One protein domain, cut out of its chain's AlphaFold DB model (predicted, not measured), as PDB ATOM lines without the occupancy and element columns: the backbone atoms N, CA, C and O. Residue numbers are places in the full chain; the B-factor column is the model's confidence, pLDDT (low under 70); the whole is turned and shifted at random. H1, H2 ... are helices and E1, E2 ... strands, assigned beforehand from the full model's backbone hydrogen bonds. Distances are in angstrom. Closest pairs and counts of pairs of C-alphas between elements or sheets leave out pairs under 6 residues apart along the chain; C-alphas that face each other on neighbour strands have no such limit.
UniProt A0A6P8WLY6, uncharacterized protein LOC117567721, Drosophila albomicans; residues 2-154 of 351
ATOM      1  N   GLY A   2      48.154  25.941 191.544       70.94
ATOM      2  CA  GLY A   2      47.197  26.914 192.089       70.94
ATOM      3  C   GLY A   2      45.818  26.276 192.254       70.94
ATOM      4  O   GLY A   2      45.265  25.775 191.283       70.94
ATOM      5  N   GLY A   3      45.281  26.238 193.476       82.75
ATOM      6  CA  GLY A   3      43.936  25.709 193.724       82.75
ATOM      7  C   GLY A   3      42.831  26.689 193.322       82.75
ATOM      8  O   GLY A   3      43.047  27.902 193.279       82.75
ATOM      9  N   THR A   4      41.626  26.174 193.081       90.88
ATOM     10  CA  THR A   4      40.452  26.995 192.756       90.88
ATOM     11  C   THR A   4      39.924  27.691 194.012       90.88
ATOM     12  O   THR A   4      39.823  27.089 195.085       90.88
ATOM     13  N   ARG A   5      39.596  28.982 193.901       93.44
ATOM     14  CA  ARG A   5      38.967  29.775 194.970       93.44
ATOM     15  C   ARG A   5      37.524  30.074 194.592       93.44
ATOM     16  O   ARG A   5      37.233  30.298 193.417       93.44
ATOM     17  N   CYS A   6      36.640  30.070 195.583       94.81
ATOM     18  CA  CYS A   6      35.256  30.462 195.380       94.81
ATOM     19  C   CYS A   6      35.174  31.954 195.027       94.81
ATOM     20  O   CYS A   6      35.810  32.771 195.686       94.81
ATOM     21  N   VAL A   7      34.398  32.304 193.998       94.81
ATOM     22  CA  VAL A   7      34.194  33.707 193.585       94.81
ATOM     23  C   VAL A   7      32.960  34.369 194.193       94.81
ATOM     24  O   VAL A   7      32.701  35.538 193.924       94.81
ATOM     25  N   PHE A   8      32.188  33.631 194.989       94.38
ATOM     26  CA  PHE A   8      30.952  34.129 195.575       94.38
ATOM     27  C   PHE A   8      31.262  35.134 196.685       94.38
ATOM     28  O   PHE A   8      31.771  34.757 197.742       94.38
ATOM     29  N   ARG A   9      30.950  36.408 196.441       90.12
ATOM     30  CA  ARG A   9      31.158  37.550 197.339       90.12
ATOM     31  C   ARG A   9      32.558  37.523 197.958       90.12
ATOM     32  O   ARG A   9      33.559  37.504 197.251       90.12
ATOM     33  N   ASP A  10      32.620  37.481 199.281       88.38
ATOM     34  CA  ASP A  10      33.822  37.444 200.094       88.38
ATOM     35  C   ASP A  10      34.170  36.024 200.575       88.38
ATOM     36  O   ASP A  10      34.913  35.873 201.544       88.38
ATOM     37  N   CYS A  11      33.658  34.965 199.933       90.38
ATOM     38  CA  CYS A  11      33.887  33.572 200.326       90.38
ATOM     39  C   CYS A  11      35.376  33.182 200.286       90.38
ATOM     40  O   CYS A  11      36.027  33.168 199.245       90.38
ATOM     41  N   GLN A  12      35.926  32.778 201.435       88.75
ATOM     42  CA  GLN A  12      37.336  32.388 201.577       88.75
ATOM     43  C   GLN A  12      37.595  30.896 201.310       88.75
ATOM     44  O   GLN A  12      38.707  30.408 201.534       88.75
ATOM     45  N   VAL A  13      36.580  30.149 200.869       90.50
ATOM     46  CA  VAL A  13      36.693  28.711 200.607       90.50
ATOM     47  C   VAL A  13      37.520  28.483 199.341       90.50
ATOM     48  O   VAL A  13      37.243  29.035 198.275       90.50
ATOM     49  N   SER A  14      38.550  27.650 199.461       92.25
ATOM     50  CA  SER A  14      39.411  27.224 198.358       92.25
ATOM     51  C   SER A  14      39.646  25.720 198.405       92.25
ATOM     52  O   SER A  14      39.576  25.121 199.480       92.25
ATOM     53  N   THR A  15      39.965  25.125 197.255       91.06
ATOM     54  CA  THR A  15      40.260  23.688 197.134       91.06
ATOM     55  C   THR A  15      41.458  23.277 197.992       91.06
ATOM     56  O   THR A  15      41.480  22.180 198.530       91.06
ATOM     57  N   GLN A  16      42.434  24.172 198.185       88.25
ATOM     58  CA  GLN A  16      43.598  23.903 199.040       88.25
ATOM     59  C   GLN A  16      43.226  23.792 200.524       88.25
ATOM     60  O   GLN A  16      43.781  22.961 201.229       88.25
ATOM     61  N   ARG A  17      42.297  24.631 201.010       86.69
ATOM     62  CA  ARG A  17      41.865  24.602 202.417       86.69
ATOM     63  C   ARG A  17      40.783  23.550 202.666       86.69
ATOM     64  O   ARG A  17      40.688  23.038 203.771       86.69
ATOM     65  N   ASN A  18      39.958  23.264 201.661       88.00
ATOM     66  CA  ASN A  18      38.829  22.341 201.754       88.00
ATOM     67  C   ASN A  18      38.856  21.384 200.550       88.00
ATOM     68  O   ASN A  18      38.151  21.630 199.569       88.00
ATOM     69  N   PRO A  19      39.662  20.309 200.600       87.88
ATOM     70  CA  PRO A  19      39.803  19.381 199.478       87.88
ATOM     71  C   PRO A  19      38.533  18.556 199.221       87.88
ATOM     72  O   PRO A  19      38.287  18.166 198.086       87.88
ATOM     73  N   LYS A  20      37.701  18.335 200.249       88.81
ATOM     74  CA  LYS A  20      36.416  17.621 200.135       88.81
ATOM     75  C   LYS A  20      35.294  18.479 199.531       88.81
ATOM     76  O   LYS A  20      34.263  17.945 199.152       88.81
ATOM     77  N   MET A  21      35.466  19.801 199.449       90.94
ATOM     78  CA  MET A  21      34.426  20.709 198.962       90.94
ATOM     79  C   MET A  21      34.341  20.678 197.436       90.94
ATOM     80  O   MET A  21      35.340  20.881 196.743       90.94
ATOM     81  N   HIS A  22      33.128  20.544 196.909       93.69
ATOM     82  CA  HIS A  22      32.879  20.646 195.476       93.69
ATOM     83  C   HIS A  22      32.789  22.105 195.009       93.69
ATOM     84  O   HIS A  22      32.245  22.981 195.693       93.69
ATOM     85  N   PHE A  23      33.341  22.361 193.821       95.44
ATOM     86  CA  PHE A  23      33.352  23.663 193.161       95.44
ATOM     87  C   PHE A  23      32.698  23.545 191.787       95.44
ATOM     88  O   PHE A  23      33.122  22.746 190.954       95.44
ATOM     89  N   PHE A  24      31.700  24.383 191.537       96.00
ATOM     90  CA  PHE A  24      30.933  24.414 190.301       96.00
ATOM     91  C   PHE A  24      31.392  25.567 189.425       96.00
ATOM     92  O   PHE A  24      31.438  26.716 189.869       96.00
ATOM     93  N   LYS A  25      31.745  25.261 188.176       95.38
ATOM     94  CA  LYS A  25      32.159  26.268 187.195       95.38
ATOM     95  C   LYS A  25      30.971  27.123 186.769       95.38
ATOM     96  O   LYS A  25      29.842  26.638 186.718       95.38
ATOM     97  N   LEU A  26      31.246  28.379 186.428       94.81
ATOM     98  CA  LEU A  26      30.216  29.273 185.907       94.81
ATOM     99  C   LEU A  26      29.681  28.741 184.560       94.81
ATOM    100  O   LEU A  26      30.470  28.281 183.726       94.81
ATOM    101  N   PRO A  27      28.361  28.813 184.312       94.19
ATOM    102  CA  PRO A  27      27.742  28.286 183.098       94.19
ATOM    103  C   PRO A  27      27.949  29.235 181.904       94.19
ATOM    104  O   PRO A  27      27.010  29.831 181.404       94.19
ATOM    105  N   VAL A  28      29.184  29.371 181.407       93.69
ATOM    106  CA  VAL A  28      29.540  30.341 180.340       93.69
ATOM    107  C   VAL A  28      28.775  30.117 179.024       93.69
ATOM    108  O   VAL A  28      28.609  31.049 178.242       93.69
ATOM    109  N   ARG A  29      28.290  28.892 178.780       92.75
ATOM    110  CA  ARG A  29      27.479  28.549 177.599       92.75
ATOM    111  C   ARG A  29      26.042  29.072 177.673       92.75
ATOM    112  O   ARG A  29      25.403  29.179 176.635       92.75
ATOM    113  N   ASP A  30      25.549  29.375 178.872       92.81
ATOM    114  CA  ASP A  30      24.189  29.847 179.113       92.81
ATOM    115  C   ASP A  30      24.246  31.282 179.666       92.81
ATOM    116  O   ASP A  30      24.509  31.474 180.858       92.81
ATOM    117  N   PRO A  31      24.049  32.307 178.815       90.94
ATOM    118  CA  PRO A  31      24.221  33.698 179.217       90.94
ATOM    119  C   PRO A  31      23.196  34.140 180.267       90.94
ATOM    120  O   PRO A  31      23.550  34.922 181.146       90.94
ATOM    121  N   VAL A  32      21.970  33.610 180.220       92.75
ATOM    122  CA  VAL A  32      20.891  33.975 181.151       92.75
ATOM    123  C   VAL A  32      21.216  33.446 182.543       92.75
ATOM    124  O   VAL A  32      21.198  34.180 183.533       92.75
ATOM    125  N   ARG A  33      21.603  32.168 182.628       94.00
ATOM    126  CA  ARG A  33      22.012  31.565 183.900       94.00
ATOM    127  C   ARG A  33      23.302  32.190 184.430       94.00
ATOM    128  O   ARG A  33      23.440  32.366 185.640       94.00
ATOM    129  N   LEU A  34      24.240  32.528 183.546       94.00
ATOM    130  CA  LEU A  34      25.487  33.196 183.912       94.00
ATOM    131  C   LEU A  34      25.224  34.556 184.564       94.00
ATOM    132  O   LEU A  34      25.816  34.847 185.600       94.00
ATOM    133  N   GLU A  35      24.334  35.366 183.996       92.06
ATOM    134  CA  GLU A  35      23.972  36.672 184.546       92.06
ATOM    135  C   GLU A  35      23.364  36.547 185.948       92.06
ATOM    136  O   GLU A  35      23.799  37.235 186.873       92.06
ATOM    137  N   ALA A  36      22.457  35.586 186.153       92.88
ATOM    138  CA  ALA A  36      21.897  35.302 187.474       92.88
ATOM    139  C   ALA A  36      22.974  34.873 188.490       92.88
ATOM    140  O   ALA A  36      22.969  35.319 189.640       92.88
ATOM    141  N   TRP A  37      23.943  34.046 188.074       94.81
ATOM    142  CA  TRP A  37      25.081  33.679 188.923       94.81
ATOM    143  C   TRP A  37      25.933  34.894 189.284       94.81
ATOM    144  O   TRP A  37      26.312  35.037 190.444       94.81
ATOM    145  N   LEU A  38      26.238  35.760 188.317       93.38
ATOM    146  CA  LEU A  38      27.047  36.960 188.531       93.38
ATOM    147  C   LEU A  38      26.353  37.948 189.475       93.38
ATOM    148  O   LEU A  38      26.987  38.432 190.415       93.38
ATOM    149  N   LYS A  39      25.046  38.165 189.284       91.38
ATOM    150  CA  LYS A  39      24.205  38.994 190.156       91.38
ATOM    151  C   LYS A  39      24.257  38.506 191.604       91.38
ATOM    152  O   LYS A  39      24.559  39.286 192.505       91.38
ATOM    153  N   ASN A  40      24.054  37.207 191.829       92.38
ATOM    154  CA  ASN A  40      24.051  36.643 193.180       92.38
ATOM    155  C   ASN A  40      25.452  36.571 193.803       92.38
ATOM    156  O   ASN A  40      25.608  36.765 195.010       92.38
ATOM    157  N   CYS A  41      26.482  36.317 192.988       92.25
ATOM    158  CA  CYS A  41      27.866  36.304 193.451       92.25
ATOM    159  C   CYS A  41      28.318  37.675 193.940       92.25
ATOM    160  O   CYS A  41      29.223  37.715 194.762       92.25
ATOM    161  N   GLY A  42      27.745  38.777 193.450       87.00
ATOM    162  CA  GLY A  42      27.965  40.110 194.011       87.00
ATOM    163  C   GLY A  42      29.437  40.528 194.120       87.00
ATOM    164  O   GLY A  42      29.791  41.268 195.034       87.00
ATOM    165  N   ASN A  43      30.307  39.997 193.260       87.38
ATOM    166  CA  ASN A  43      31.743  40.245 193.299       87.38
ATOM    167  C   ASN A  43      32.129  41.139 192.115       87.38
ATOM    168  O   ASN A  43      31.979  40.762 190.953       87.38
ATOM    169  N   THR A  44      32.630  42.334 192.414       85.50
ATOM    170  CA  THR A  44      33.012  43.345 191.418       85.50
ATOM    171  C   THR A  44      34.123  42.864 190.491       85.50
ATOM    172  O   THR A  44      34.148  43.227 189.317       85.50
ATOM    173  N   ASP A  45      35.000  41.985 190.981       85.12
ATOM    174  CA  ASP A  45      36.155  41.506 190.223       85.12
ATOM    175  C   ASP A  45      35.750  40.597 189.066       85.12
ATOM    176  O   ASP A  45      36.463  40.517 188.074       85.12
ATOM    177  N   ILE A  46      34.625  39.884 189.181       88.38
ATOM    178  CA  ILE A  46      34.149  38.986 188.121       88.38
ATOM    179  C   ILE A  46      33.179  39.674 187.163       88.38
ATOM    180  O   ILE A  46      33.084  39.245 186.018       88.38
ATOM    181  N   LEU A  47      32.499  40.741 187.595       85.62
ATOM    182  CA  LEU A  47      31.560  41.487 186.749       85.62
ATOM    183  C   LEU A  47      32.265  42.162 185.565       85.62
ATOM    184  O   LEU A  47      31.732  42.184 184.462       85.62
ATOM    185  N   ASN A  48      33.497  42.634 185.774       85.44
ATOM    186  CA  ASN A  48      34.276  43.340 184.752       85.44
ATOM    187  C   ASN A  48      35.158  42.418 183.890       85.44
ATOM    188  O   ASN A  48      35.891  42.884 183.017       85.44
ATOM    189  N   VAL A  49      35.146  41.106 184.140       87.75
ATOM    190  CA  VAL A  49      36.041  40.158 183.469       87.75
ATOM    191  C   VAL A  49      35.393  39.590 182.206       87.75
ATOM    192  O   VAL A  49      34.240  39.173 182.207       87.75
ATOM    193  N   ALA A  50      36.174  39.512 181.124       87.81
ATOM    194  CA  ALA A  50      35.743  38.912 179.862       87.81
ATOM    195  C   ALA A  50      35.249  37.462 180.037       87.81
ATOM    196  O   ALA A  50      35.832  36.676 180.792       87.81
ATOM    197  N   ARG A  51      34.211  37.084 179.275       86.31
ATOM    198  CA  ARG A  51      33.506  35.789 179.392       86.31
ATOM    199  C   ARG A  51      34.424  34.567 179.325       86.31
ATOM    200  O   ARG A  51      34.211  33.598 180.048       86.31
ATOM    201  N   GLU A  52      35.479  34.624 178.524       88.19
ATOM    202  CA  GLU A  52      36.460  33.540 178.377       88.19
ATOM    203  C   GLU A  52      37.154  33.203 179.703       88.19
ATOM    204  O   GLU A  52      37.303  32.034 180.067       88.19
ATOM    205  N   LYS A  53      37.504  34.231 180.483       89.62
ATOM    206  CA  LYS A  53      38.175  34.083 181.781       89.62
ATOM    207  C   LYS A  53      37.214  33.647 182.892       89.62
ATOM    208  O   LYS A  53      37.675  33.130 183.912       89.62
ATOM    209  N   LEU A  54      35.899  33.797 182.700       92.06
ATOM    210  CA  LEU A  54      34.880  33.332 183.651       92.06
ATOM    211  C   LEU A  54      34.787  31.803 183.713       92.06
ATOM    212  O   LEU A  54      34.421  31.263 184.752       92.06
ATOM    213  N   SER A  55      35.187  31.095 182.652       90.75
ATOM    214  CA  SER A  55      35.149  29.623 182.589       90.75
ATOM    215  C   SER A  55      36.014  28.935 183.657       90.75
ATOM    216  O   SER A  55      35.703  27.832 184.109       90.75
ATOM    217  N   ASN A  56      37.077  29.614 184.098       90.62
ATOM    218  CA  ASN A  56      37.996  29.145 185.137       90.62
ATOM    219  C   ASN A  56      37.581  29.583 186.549       90.62
ATOM    220  O   ASN A  56      38.250  29.247 187.528       90.62
ATOM    221  N   ARG A  57      36.502  30.362 186.677       94.00
ATOM    222  CA  ARG A  57      35.939  30.766 187.966       94.00
ATOM    223  C   ARG A  57      34.934  29.719 188.437       94.00
ATOM    224  O   ARG A  57      34.271  29.068 187.630       94.00
ATOM    225  N   ALA A  58      34.828  29.555 189.753       95.50
ATOM    226  CA  ALA A  58      33.928  28.575 190.338       95.50
ATOM    227  C   ALA A  58      33.303  29.058 191.648       95.50
ATOM    228  O   ALA A  58      33.878  29.866 192.381       95.50
ATOM    229  N   VAL A  59      32.134  28.511 191.959       96.12
ATOM    230  CA  VAL A  59      31.386  28.735 193.196       96.12
ATOM    231  C   VAL A  59      31.356  27.431 193.988       96.12
ATOM    232  O   VAL A  59      31.137  26.370 193.411       96.12
ATOM    233  N   CYS A  60      31.622  27.467 195.294       95.31
ATOM    234  CA  CYS A  60      31.596  26.252 196.109       95.31
ATOM    235  C   CYS A  60      30.161  25.819 196.446       95.31
ATOM    236  O   CYS A  60      29.239  26.639 196.466       95.31
ATOM    237  N   ALA A  61      29.984  24.535 196.769       94.44
ATOM    238  CA  ALA A  61      28.689  23.931 197.099       94.44
ATOM    239  C   ALA A  61      27.929  24.638 198.242       94.44
ATOM    240  O   ALA A  61      26.704  24.599 198.298       94.44
ATOM    241  N   ARG A  62      28.637  25.351 199.130       92.75
ATOM    242  CA  ARG A  62      28.059  26.076 200.276       92.75
ATOM    243  C   ARG A  62      26.998  27.113 199.885       92.75
ATOM    244  O   ARG A  62      26.126  27.410 200.699       92.75
ATOM    245  N   HIS A  63      27.079  27.660 198.675       94.75
ATOM    246  CA  HIS A  63      26.193  28.731 198.208       94.75
ATOM    247  C   HIS A  63      24.905  28.235 197.546       94.75
ATOM    248  O   HIS A  63      24.107  29.041 197.069       94.75
ATOM    249  N   PHE A  64      24.686  26.924 197.544       95.00
ATOM    250  CA  PHE A  64      23.491  26.300 197.000       95.00
ATOM    251  C   PHE A  64      22.640  25.705 198.124       95.00
ATOM    252  O   PHE A  64      23.144  25.296 199.183       95.00
ATOM    253  N   ARG A  65      21.326  25.688 197.889       92.50
ATOM    254  CA  ARG A  65      20.366  24.974 198.731       92.50
ATOM    255  C   ARG A  65      20.527  23.464 198.512       92.50
ATOM    256  O   ARG A  65      21.055  23.052 197.480       92.50
ATOM    257  N   TYR A  66      20.130  22.637 199.479       90.88
ATOM    258  CA  TYR A  66      20.307  21.180 199.360       90.88
ATOM    259  C   TYR A  66      19.487  20.606 198.199       90.88
ATOM    260  O   TYR A  66      19.938  19.709 197.498       90.88
ATOM    261  N   GLU A  67      18.335  21.210 197.939       91.69
ATOM    262  CA  GLU A  67      17.408  20.880 196.863       91.69
ATOM    263  C   GLU A  67      17.980  21.195 195.475       91.69
ATOM    264  O   GLU A  67      17.472  20.708 194.474       91.69
ATOM    265  N   CYS A  68      19.049  21.994 195.385       93.31
ATOM    266  CA  CYS A  68      19.714  22.272 194.115       93.31
ATOM    267  C   CYS A  68      20.609  21.114 193.645       93.31
ATOM    268  O   CYS A  68      21.147  21.187 192.537       93.31
ATOM    269  N   PHE A  69      20.824  20.089 194.471       94.69
ATOM    270  CA  PHE A  69      21.707  18.965 194.178       94.69
ATOM    271  C   PHE A  69      20.921  17.719 193.791       94.69
ATOM    272  O   PHE A  69      19.804  17.510 194.243       94.69
ATOM    273  N   MET A  70      21.534  16.871 192.964       91.62
ATOM    274  CA  MET A  70      20.931  15.594 192.555       91.62
ATOM    275  C   MET A  70      21.189  14.463 193.565       91.62
ATOM    276  O   MET A  70      20.564  13.414 193.489       91.62
ATOM    277  N   ASN A  71      22.150  14.633 194.478       91.44
ATOM    278  CA  ASN A  71      22.629  13.578 195.374       91.44
ATOM    279  C   ASN A  71      23.131  14.182 196.701       91.44
ATOM    280  O   ASN A  71      23.667  15.294 196.704       91.44
ATOM    281  N   TYR A  72      23.038  13.431 197.803       90.00
ATOM    282  CA  TYR A  72      23.629  13.744 199.114       90.00
ATOM    283  C   TYR A  72      25.132  14.087 199.077       90.00
ATOM    284  O   TYR A  72      25.622  14.793 199.959       90.00
ATOM    285  N   LYS A  73      25.879  13.621 198.065       89.00
ATOM    286  CA  LYS A  73      27.302  13.958 197.870       89.00
ATOM    287  C   LYS A  73      27.540  15.419 197.485       89.00
ATOM    288  O   LYS A  73      28.654  15.908 197.644       89.00
ATOM    289  N   LEU A  74      26.506  16.121 197.013       92.31
ATOM    290  CA  LEU A  74      26.576  17.518 196.572       92.31
ATOM    291  C   LEU A  74      27.628  17.748 195.469       92.31
ATOM    292  O   LEU A  74      28.241  18.813 195.394       92.31
ATOM    293  N   ASP A  75      27.867  16.740 194.631       92.38
ATOM    294  CA  ASP A  75      28.860  16.737 193.553       92.38
ATOM    295  C   ASP A  75      28.275  17.202 192.211       92.38
ATOM    296  O   ASP A  75      29.005  17.669 191.333       92.38
ATOM    297  N   ARG A  76      26.947  17.115 192.059       93.75
ATOM    298  CA  ARG A  76      26.205  17.516 190.859       93.75
ATOM    299  C   ARG A  76      25.016  18.407 191.202       93.75
ATOM    300  O   ARG A  76      24.215  18.086 192.079       93.75
ATOM    301  N   LEU A  77      24.897  19.508 190.462       95.00
ATOM    302  CA  LEU A  77      23.753  20.415 190.523       95.00
ATOM    303  C   LEU A  77      22.687  19.998 189.511       95.00
ATOM    304  O   LEU A  77      23.012  19.625 188.382       95.00
ATOM    305  N   ILE A  78      21.424  20.172 189.889       92.94
ATOM    306  CA  ILE A  78      20.299  20.132 188.957       92.94
ATOM    307  C   ILE A  78      20.515  21.228 187.885       92.94
ATOM    308  O   ILE A  78      21.076  22.301 188.176       92.94
ATOM    309  N   PRO A  79      20.111  20.995 186.624       90.75
ATOM    310  CA  PRO A  79      20.134  22.026 185.594       90.75
ATOM    311  C   PRO A  79      19.424  23.312 186.045       90.75
ATOM    312  O   PRO A  79      18.497  23.288 186.850       90.75
ATOM    313  N   ASN A  80      19.883  24.452 185.532       90.06
ATOM    314  CA  ASN A  80      19.299  25.782 185.762       90.06
ATOM    315  C   ASN A  80      19.340  26.322 187.203       90.06
ATOM    316  O   ASN A  80      18.910  27.443 187.441       90.06
ATOM    317  N   GLN A  81      19.948  25.607 188.151       93.69
ATOM    318  CA  GLN A  81      20.119  26.112 189.516       93.69
ATOM    319  C   GLN A  81      21.147  27.247 189.598       93.69
ATOM    320  O   GLN A  81      22.150  27.264 188.865       93.69
ATOM    321  N   THR A  82      20.925  28.187 190.511       94.62
ATOM    322  CA  THR A  82      21.806  29.334 190.756       94.62
ATOM    323  C   THR A  82      22.219  29.392 192.227       94.62
ATOM    324  O   THR A  82      21.501  28.889 193.089       94.62
ATOM    325  N   PRO A  83      23.412  29.925 192.546       95.56
ATOM    326  CA  PRO A  83      23.835  30.056 193.928       95.56
ATOM    327  C   PRO A  83      23.051  31.205 194.558       95.56
ATOM    328  O   PRO A  83      23.195  32.347 194.128       95.56
ATOM    329  N   THR A  84      22.214  30.917 195.548       94.31
ATOM    330  CA  THR A  84      21.387  31.936 196.213       94.31
ATOM    331  C   THR A  84      21.761  32.145 197.676       94.31
ATOM    332  O   THR A  84      21.365  33.143 198.265       94.31
ATOM    333  N   LEU A  85      22.559  31.261 198.282       93.88
ATOM    334  CA  LEU A  85      22.787  31.295 199.725       93.88
ATOM    335  C   LEU A  85      24.100  31.979 200.116       93.88
ATOM    336  O   LEU A  85      25.194  31.555 199.735       93.88
ATOM    337  N   ALA A  86      24.014  32.949 201.024       91.56
ATOM    338  CA  ALA A  86      25.141  33.425 201.821       91.56
ATOM    339  C   ALA A  86      25.028  32.871 203.253       91.56
ATOM    340  O   ALA A  86      24.402  33.460 204.136       91.56
ATOM    341  N   ARG A  87      25.616  31.686 203.479       87.62
ATOM    342  CA  ARG A  87      25.514  30.970 204.763       87.62
ATOM    343  C   ARG A  87      26.315  31.639 205.875       87.62
ATOM    344  O   ARG A  87      27.533  31.779 205.745       87.62
ATOM    345  N   ILE A  88      25.658  31.923 206.995       85.75
ATOM    346  CA  ILE A  88      26.268  32.452 208.223       85.75
ATOM    347  C   ILE A  88      26.664  31.294 209.148       85.75
ATOM    348  O   ILE A  88      27.794  31.257 209.636       85.75
ATOM    349  N   SER A  89      25.764  30.323 209.332       82.75
ATOM    350  CA  SER A  89      25.958  29.130 210.167       82.75
ATOM    351  C   SER A  89      25.491  27.852 209.445       82.75
ATOM    352  O   SER A  89      25.157  27.891 208.259       82.75
ATOM    353  N   LYS A  90      25.504  26.707 210.148       82.56
ATOM    354  CA  LYS A  90      25.005  25.413 209.644       82.56
ATOM    355  C   LYS A  90      23.530  25.502 209.235       82.56
ATOM    356  O   LYS A  90      23.165  25.022 208.166       82.56
ATOM    357  N   GLU A  91      22.725  26.172 210.055       85.06
ATOM    358  CA  GLU A  91      21.270  26.269 209.898       85.06
ATOM    359  C   GLU A  91      20.795  27.638 209.407       85.06
ATOM    360  O   GLU A  91      19.621  27.784 209.106       85.06
ATOM    361  N   LEU A  92      21.658  28.654 209.329       89.56
ATOM    362  CA  LEU A  92      21.238  30.026 209.030       89.56
ATOM    363  C   LEU A  92      21.967  30.585 207.812       89.56
ATOM    364  O   LEU A  92      23.204  30.581 207.744       89.56
ATOM    365  N   ALA A  93      21.203  31.115 206.864       92.44
ATOM    366  CA  ALA A  93      21.733  31.749 205.669       92.44
ATOM    367  C   ALA A  93      20.861  32.916 205.219       92.44
ATOM    368  O   ALA A  93      19.649  32.904 205.405       92.44
ATOM    369  N   TRP A  94      21.487  33.898 204.579       91.56
ATOM    370  CA  TRP A  94      20.762  34.868 203.769       91.56
ATOM    371  C   TRP A  94      20.438  34.232 202.424       91.56
ATOM    372  O   TRP A  94      21.355  33.753 201.746       91.56
ATOM    373  N   ASP A  95      19.164  34.219 202.044       91.62
ATOM    374  CA  ASP A  95      18.744  33.793 200.717       91.62
ATOM    375  C   ASP A  95      18.559  35.004 199.803       91.62
ATOM    376  O   ASP A  95      17.659  35.818 199.976       91.62
ATOM    377  N   LEU A  96      19.437  35.111 198.813       89.12
ATOM    378  CA  LEU A  96      19.423  36.167 197.803       89.12
ATOM    379  C   LEU A  96      18.362  35.913 196.724       89.12
ATOM    380  O   LEU A  96      18.046  36.826 195.968       89.12
ATOM    381  N   GLY A  97      17.838  34.685 196.629       85.31
ATOM    382  CA  GLY A  97      16.750  34.349 195.710       85.31
ATOM    383  C   GLY A  97      15.371  34.771 196.222       85.31
ATOM    384  O   GLY A  97      14.462  34.943 195.416       85.31
ATOM    385  N   HIS A  98      15.227  34.957 197.536       86.56
ATOM    386  CA  HIS A  98      13.973  35.323 198.186       86.56
ATOM    387  C   HIS A  98      14.106  36.711 198.821       86.56
ATOM    388  O   HIS A  98      14.637  36.863 199.926       86.56
ATOM    389  N   LEU A  99      13.655  37.728 198.088       86.88
ATOM    390  CA  LEU A  99      13.636  39.109 198.564       86.88
ATOM    391  C   LEU A  99      12.360  39.363 199.375       86.88
ATOM    392  O   LEU A  99      11.310  38.807 199.054       86.88
ATOM    393  N   ASP A 100      12.462  40.165 200.429       84.25
ATOM    394  CA  ASP A 100      11.307  40.634 201.195       84.25
ATOM    395  C   ASP A 100      10.581  41.797 200.483       84.25
ATOM    396  O   ASP A 100      10.974  42.229 199.396       84.25
ATOM    397  N   GLU A 101       9.515  42.322 201.096       87.81
ATOM    398  CA  GLU A 101       8.749  43.474 200.582       87.81
ATOM    399  C   GLU A 101       9.616  44.734 200.383       87.81
ATOM    400  O   GLU A 101       9.265  45.615 199.599       87.81
ATOM    401  N   ASN A 102      10.777  44.795 201.041       84.88
ATOM    402  CA  ASN A 102      11.723  45.905 200.971       84.88
ATOM    403  C   ASN A 102      12.827  45.681 199.919       84.88
ATOM    404  O   ASN A 102      13.672  46.555 199.716       84.88
ATOM    405  N   GLY A 103      12.840  44.527 199.244       82.62
ATOM    406  CA  GLY A 103      13.872  44.158 198.277       82.62
ATOM    407  C   GLY A 103      15.196  43.715 198.911       82.62
ATOM    408  O   GLY A 103      16.214  43.649 198.215       82.62
ATOM    409  N   GLU A 104      15.218  43.412 200.208       85.62
ATOM    410  CA  GLU A 104      16.383  42.906 200.928       85.62
ATOM    411  C   GLU A 104      16.387  41.370 200.989       85.62
ATOM    412  O   GLU A 104      15.360  40.700 200.884       85.62
ATOM    413  N   ALA A 105      17.579  40.780 201.122       87.44
ATOM    414  CA  ALA A 105      17.719  39.329 201.215       87.44
ATOM    415  C   ALA A 105      17.093  38.818 202.520       87.44
ATOM    416  O   ALA A 105      17.440  39.296 203.601       87.44
ATOM    417  N   THR A 106      16.236  37.800 202.436       89.69
ATOM    418  CA  THR A 106      15.574  37.242 203.620       89.69
ATOM    419  C   THR A 106      16.524  36.305 204.368       89.69
ATOM    420  O   THR A 106      17.202  35.465 203.769       89.69
ATOM    421  N   MET A 107      16.581  36.411 205.698       90.75
ATOM    422  CA  MET A 107      17.285  35.428 206.521       90.75
ATOM    423  C   MET A 107      16.419  34.176 206.663       90.75
ATOM    424  O   MET A 107      15.316  34.236 207.197       90.75
ATOM    425  N   VAL A 108      16.923  33.033 206.206       91.12
ATOM    426  CA  VAL A 108      16.182  31.770 206.194       91.12
ATOM    427  C   VAL A 108      16.892  30.740 207.065       91.12
ATOM    428  O   VAL A 108      18.117  30.567 206.993       91.12
ATOM    429  N   LYS A 109      16.104  30.021 207.874       91.56
ATOM    430  CA  LYS A 109      16.557  28.799 208.537       91.56
ATOM    431  C   LYS A 109      16.568  27.666 207.511       91.56
ATOM    432  O   LYS A 109      15.530  27.292 206.977       91.56
ATOM    433  N   LEU A 110      17.749  27.141 207.217       87.94
ATOM    434  CA  LEU A 110      17.942  26.031 206.300       87.94
ATOM    435  C   LEU A 110      17.418  24.753 206.947       87.94
ATOM    436  O   LEU A 110      17.984  24.260 207.923       87.94
ATOM    437  N   THR A 111      16.328  24.231 206.397       85.00
ATOM    438  CA  THR A 111      15.778  22.936 206.781       85.00
ATOM    439  C   THR A 111      16.708  21.816 206.334       85.00
ATOM    440  O   THR A 111      17.366  21.894 205.294       85.00
ATOM    441  N   THR A 112      16.770  20.756 207.132       83.88
ATOM    442  CA  THR A 112      17.402  19.506 206.717       83.88
ATOM    443  C   THR A 112      16.638  18.916 205.530       83.88
ATOM    444  O   THR A 112      15.405  18.977 205.523       83.88
ATOM    445  N   PRO A 113      17.337  18.358 204.528       86.56
ATOM    446  CA  PRO A 113      16.681  17.793 203.360       86.56
ATOM    447  C   PRO A 113      15.768  16.633 203.767       86.56
ATOM    448  O   PRO A 113      16.187  15.727 204.483       86.56
ATOM    449  N   THR A 114      14.520  16.666 203.301       85.19
ATOM    450  CA  THR A 114      13.517  15.612 203.539       85.19
ATOM    451  C   THR A 114      13.535  14.529 202.460       85.19
ATOM    452  O   THR A 114      13.010  13.439 202.668       85.19
ATOM    453  N   LEU A 115      14.140  14.814 201.303       85.75
ATOM    454  CA  LEU A 115      14.205  13.892 200.171       85.75
ATOM    455  C   LEU A 115      15.210  12.768 200.440       85.75
ATOM    456  O   LEU A 115      16.372  13.034 200.735       85.75
ATOM    457  N   VAL A 116      14.780  11.518 200.253       86.94
ATOM    458  CA  VAL A 116      15.552  10.304 200.586       86.94
ATOM    459  C   VAL A 116      16.943  10.286 199.941       86.94
ATOM    460  O   VAL A 116      17.924   9.956 200.596       86.94
ATOM    461  N   HIS A 117      17.062  10.716 198.682       82.50
ATOM    462  CA  HIS A 117      18.334  10.739 197.945       82.50
ATOM    463  C   HIS A 117      19.311  11.842 198.401       82.50
ATOM    464  O   HIS A 117      20.476  11.849 197.995       82.50
ATOM    465  N   LEU A 118      18.848  12.781 199.230       88.19
ATOM    466  CA  LEU A 118      19.655  13.844 199.830       88.19
ATOM    467  C   LEU A 118      20.038  13.545 201.283       88.19
ATOM    468  O   LEU A 118      20.833  14.295 201.853       88.19
ATOM    469  N   ILE A 119      19.505  12.473 201.876       87.19
ATOM    470  CA  ILE A 119      19.839  12.061 203.238       87.19
ATOM    471  C   ILE A 119      21.160  11.279 203.191       87.19
ATOM    472  O   ILE A 119      21.232  10.221 202.561       87.19
ATOM    473  N   PRO A 120      22.230  11.791 203.820       87.19
ATOM    474  CA  PRO A 120      23.504  11.095 203.850       87.19
ATOM    475  C   PRO A 120      23.451   9.870 204.789       87.19
ATOM    476  O   PRO A 120      22.777   9.928 205.818       87.19
ATOM    477  N   PRO A 121      24.192   8.784 204.491       89.50
ATOM    478  CA  PRO A 121      24.397   7.675 205.428       89.50
ATOM    479  C   PRO A 121      25.042   8.137 206.747       89.50
ATOM    480  O   PRO A 121      25.782   9.118 206.752       89.50
ATOM    481  N   GLU A 122      24.851   7.392 207.842       84.12
ATOM    482  CA  GLU A 122      25.297   7.779 209.199       84.12
ATOM    483  C   GLU A 122      26.798   8.115 209.305       84.12
ATOM    484  O   GLU A 122      27.184   9.011 210.051       84.12
ATOM    485  N   ASN A 123      27.646   7.461 208.505       85.38
ATOM    486  CA  ASN A 123      29.101   7.666 208.509       85.38
ATOM    487  C   ASN A 123      29.594   8.665 207.447       85.38
ATOM    488  O   ASN A 123      30.796   8.758 207.184       85.38
ATOM    489  N   PHE A 124      28.693   9.379 206.773       85.00
ATOM    490  CA  PHE A 124      29.074  10.296 205.707       85.00
ATOM    491  C   PHE A 124      29.475  11.665 206.262       85.00
ATOM    492  O   PHE A 124      28.673  12.422 206.809       85.00
ATOM    493  N   GLU A 125      30.735  12.025 206.047       81.94
ATOM    494  CA  GLU A 125      31.255  13.336 206.411       81.94
ATOM    495  C   GLU A 125      30.829  14.386 205.377       81.94
ATOM    496  O   GLU A 125      31.301  14.397 204.236       81.94
ATOM    497  N   CYS A 126      29.931  15.289 205.777       79.50
ATOM    498  CA  CYS A 126      29.406  16.313 204.882       79.50
ATOM    499  C   CYS A 126      30.536  17.223 204.347       79.50
ATOM    500  O   CYS A 126      31.189  17.923 205.132       79.50
ATOM    501  N   PRO A 127      30.718  17.325 203.015       78.44
ATOM    502  CA  PRO A 127      31.810  18.089 202.407       78.44
ATOM    503  C   PRO A 127      31.710  19.600 202.642       78.44
ATOM    504  O   PRO A 127      32.662  20.334 202.380       78.44
ATOM    505  N   LEU A 128      30.573  20.081 203.160       81.19
ATOM    506  CA  LEU A 128      30.383  21.481 203.528       81.19
ATOM    507  C   LEU A 128      31.238  21.908 204.736       81.19
ATOM    508  O   LEU A 128      31.398  23.109 204.969       81.19
ATOM    509  N   GLY A 129      31.824  20.943 205.455       69.31
ATOM    510  CA  GLY A 129      32.838  21.171 206.482       69.31
ATOM    511  C   GLY A 129      32.292  21.671 207.817       69.31
ATOM    512  O   GLY A 129      33.061  22.210 208.602       69.31
ATOM    513  N   PHE A 130      30.989  21.522 208.084       69.88
ATOM    514  CA  PHE A 130      30.323  21.996 209.309       69.88
ATOM    515  C   PHE A 130      30.575  21.116 210.551       69.88
ATOM    516  O   PHE A 130      29.655  20.909 211.342       69.88
ATOM    517  N   SER A 131      31.779  20.570 210.721       56.88
ATOM    518  CA  SER A 131      32.136  19.782 211.907       56.88
ATOM    519  C   SER A 131      32.010  20.640 213.176       56.88
ATOM    520  O   SER A 131      32.397  21.813 213.162       56.88
ATOM    521  N   GLU A 132      31.468  20.064 214.255       50.97
ATOM    522  CA  GLU A 132      31.039  20.771 215.479       50.97
ATOM    523  C   GLU A 132      32.157  21.559 216.190       50.97
ATOM    524  O   GLU A 132      31.885  22.572 216.831       50.97
ATOM    525  N   ASP A 133      33.423  21.194 215.981       44.66
ATOM    526  CA  ASP A 133      34.579  21.817 216.648       44.66
ATOM    527  C   ASP A 133      35.182  23.018 215.896       44.66
ATOM    528  O   ASP A 133      36.119  23.689 216.353       44.66
ATOM    529  N   GLY A 134      34.677  23.314 214.699       45.97
ATOM    530  CA  GLY A 134      35.197  24.388 213.870       45.97
ATOM    531  C   GLY A 134      34.712  25.740 214.367       45.97
ATOM    532  O   GLY A 134      33.517  26.006 214.374       45.97
ATOM    533  N   ARG A 135      35.638  26.647 214.696       47.66
ATOM    534  CA  ARG A 135      35.421  28.092 214.911       47.66
ATOM    535  C   ARG A 135      34.827  28.756 213.657       47.66
ATOM    536  O   ARG A 135      35.473  29.575 212.999       47.66
ATOM    537  N   PHE A 136      33.606  28.395 213.294       47.69
ATOM    538  CA  PHE A 136      32.854  28.976 212.204       47.69
ATOM    539  C   PHE A 136      32.477  30.401 212.601       47.69
ATOM    540  O   PHE A 136      31.986  30.668 213.692       47.69
ATOM    541  N   GLY A 137      32.752  31.354 211.713       44.59
ATOM    542  CA  GLY A 137      32.116  32.665 211.785       44.59
ATOM    543  C   GLY A 137      32.875  33.794 212.478       44.59
ATOM    544  O   GLY A 137      32.469  34.929 212.265       44.59
ATOM    545  N   ARG A 138      34.009  33.610 213.180       43.78
ATOM    546  CA  ARG A 138      34.662  34.779 213.836       43.78
ATOM    547  C   ARG A 138      35.089  35.904 212.879       43.78
ATOM    548  O   ARG A 138      35.250  37.028 213.329       43.78
ATOM    549  N   LYS A 139      35.259  35.642 211.576       45.28
ATOM    550  CA  LYS A 139      35.584  36.695 210.590       45.28
ATOM    551  C   LYS A 139      34.386  37.191 209.764       45.28
ATOM    552  O   LYS A 139      34.416  38.342 209.349       45.28
ATOM    553  N   TYR A 140      33.340  36.378 209.575       41.00
ATOM    554  CA  TYR A 140      32.114  36.785 208.856       41.00
ATOM    555  C   TYR A 140      31.071  37.409 209.792       41.00
ATOM    556  O   TYR A 140      30.528  38.466 209.488       41.00
ATOM    557  N   ALA A 141      30.849  36.814 210.968       44.62
ATOM    558  CA  ALA A 141      29.864  37.287 211.944       44.62
ATOM    559  C   ALA A 141      30.220  38.660 212.540       44.62
ATOM    560  O   ALA A 141      29.343  39.375 213.010       44.62
ATOM    561  N   VAL A 142      31.501  39.048 212.509       43.75
ATOM    562  CA  VAL A 142      31.951  40.349 213.029       43.75
ATOM    563  C   VAL A 142      31.711  41.488 212.026       43.75
ATOM    564  O   VAL A 142      31.662  42.639 212.439       43.75
ATOM    565  N   ARG A 143      31.522  41.203 210.725       47.59
ATOM    566  CA  ARG A 143      31.392  42.249 209.689       47.59
ATOM    567  C   ARG A 143      29.994  42.428 209.090       47.59
ATOM    568  O   ARG A 143      29.728  43.503 208.574       47.59
ATOM    569  N   SER A 144      29.098  41.447 209.166       47.09
ATOM    570  CA  SER A 144      27.753  41.547 208.573       47.09
ATOM    571  C   SER A 144      26.694  41.158 209.602       47.09
ATOM    572  O   SER A 144      26.322  39.996 209.740       47.09
ATOM    573  N   ARG A 145      26.229  42.154 210.365       52.78
ATOM    574  CA  ARG A 145      24.908  42.103 211.017       52.78
ATOM    575  C   ARG A 145      23.805  42.622 210.093       52.78
ATOM    576  O   ARG A 145      22.635  42.404 210.367       52.78
ATOM    577  N   THR A 146      24.187  43.304 209.018       57.94
ATOM    578  CA  THR A 146      23.285  43.829 208.002       57.94
ATOM    579  C   THR A 146      23.140  42.842 206.846       57.94
ATOM    580  O   THR A 146      24.128  42.174 206.493       57.94
ATOM    581  N   PRO A 147      21.931  42.742 206.260       57.72
ATOM    582  CA  PRO A 147      21.705  41.946 205.071       57.72
ATOM    583  C   PRO A 147      22.661  42.399 203.963       57.72
ATOM    584  O   PRO A 147      22.920  43.596 203.787       57.72
ATOM    585  N   PRO A 148      23.245  41.451 203.223       63.72
ATOM    586  CA  PRO A 148      24.108  41.791 202.115       63.72
ATOM    587  C   PRO A 148      23.298  42.524 201.037       63.72
ATOM    588  O   PRO A 148      22.476  41.904 200.366       63.72
ATOM    589  N   ARG A 149      23.565  43.826 200.840       63.84
ATOM    590  CA  ARG A 149      22.871  44.638 199.827       63.84
ATOM    591  C   ARG A 149      22.954  43.934 198.460       63.84
ATOM    592  O   ARG A 149      24.063  43.526 198.070       63.84
ATOM    593  N   PRO A 150      21.826  43.737 197.755       57.00
ATOM    594  CA  PRO A 150      21.852  43.325 196.360       57.00
ATOM    595  C   PRO A 150      22.652  44.363 195.574       57.00
ATOM    596  O   PRO A 150      22.462  45.565 195.770       57.00
ATOM    597  N   LEU A 151      23.576  43.930 194.714       59.56
ATOM    598  CA  LEU A 151      24.180  44.869 193.775       59.56
ATOM    599  C   LEU A 151      23.093  45.254 192.768       59.56
ATOM    600  O   LEU A 151      22.654  44.412 191.982       59.56
ATOM    601  N   ALA A 152      22.644  46.508 192.820       50.34
ATOM    602  CA  ALA A 152      21.934  47.112 191.709       50.34
ATOM    603  C   ALA A 152      22.927  47.164 190.544       50.34
ATOM    604  O   ALA A 152      23.971  47.810 190.631       50.34
ATOM    605  N   ILE A 153      22.660  46.383 189.500       51.16
ATOM    606  CA  ILE A 153      23.388  46.509 188.243       51.16
ATOM    607  C   ILE A 153      22.824  47.778 187.614       51.16
ATOM    608  O   ILE A 153      21.768  47.729 186.988       51.16
ATOM    609  N   ASP A 154      23.474  48.915 187.847       42.16
ATOM    610  CA  ASP A 154      23.171  50.118 187.083       42.16
ATOM    611  C   ASP A 154      23.393  49.793 185.602       42.16
ATOM    612  O   ASP A 154      24.443  49.268 185.215       42.16
TER     613      ASP A 154
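Overview. This is residues 2 to 154 of the 351 residues of the protein "uncharacterized protein LOC117567721" of Drosophila albomicans (UniProt A0A6P8WLY6). There is little regular structure: a three-stranded sheet, E3 E4 E5, and a separate two-stranded ribbon, E1 E2, sit among long loops, with three helices, H1 to H3, at one end. The 153 printed residues include E1 H1 H2 H3 E2 E3 E4 E5 in that order, a mixed class with only 41 residues in named elements. Both sheets are antiparallel; the whole is compact, radius of gyration of the C-alphas 15.3 A, spanning 47 by 33 by 30 A.

Along the chain. E1, residues 23 to 25, begins at C-alpha (33.352, 23.663, 193.161). H1, residues 31 to 41, is 14.9 A long; H2 is 44 to 47, H3 51 to 54, E2 58 to 60, E3 85 to 87. E4, 92 to 99, 15.8 A long, bends by 81 degrees at residue 96. E5, 105 to 109, ends at C-alpha (16.557, 28.799, 208.537).

Arrangement. Between E1 and E2, N 24 and O 59 are within hydrogen-bond range, 2.8 A. H1 and H2 are close but not clearly touching, closest C-alphas Leu 38 and Leu 47, 6.6 A. H1, with every O i to N i+4 pair within range, only grazes E3 E4 E5, a meander of two antiparallel hairpins; N 86 and O 94 are 2.9 A apart, N 108 and O 93 2.8 A.

Size, cuts and confidence. The printed part has no cut; E2 to E3 is a long link. Residues 129 to 154 have pLDDT under 70.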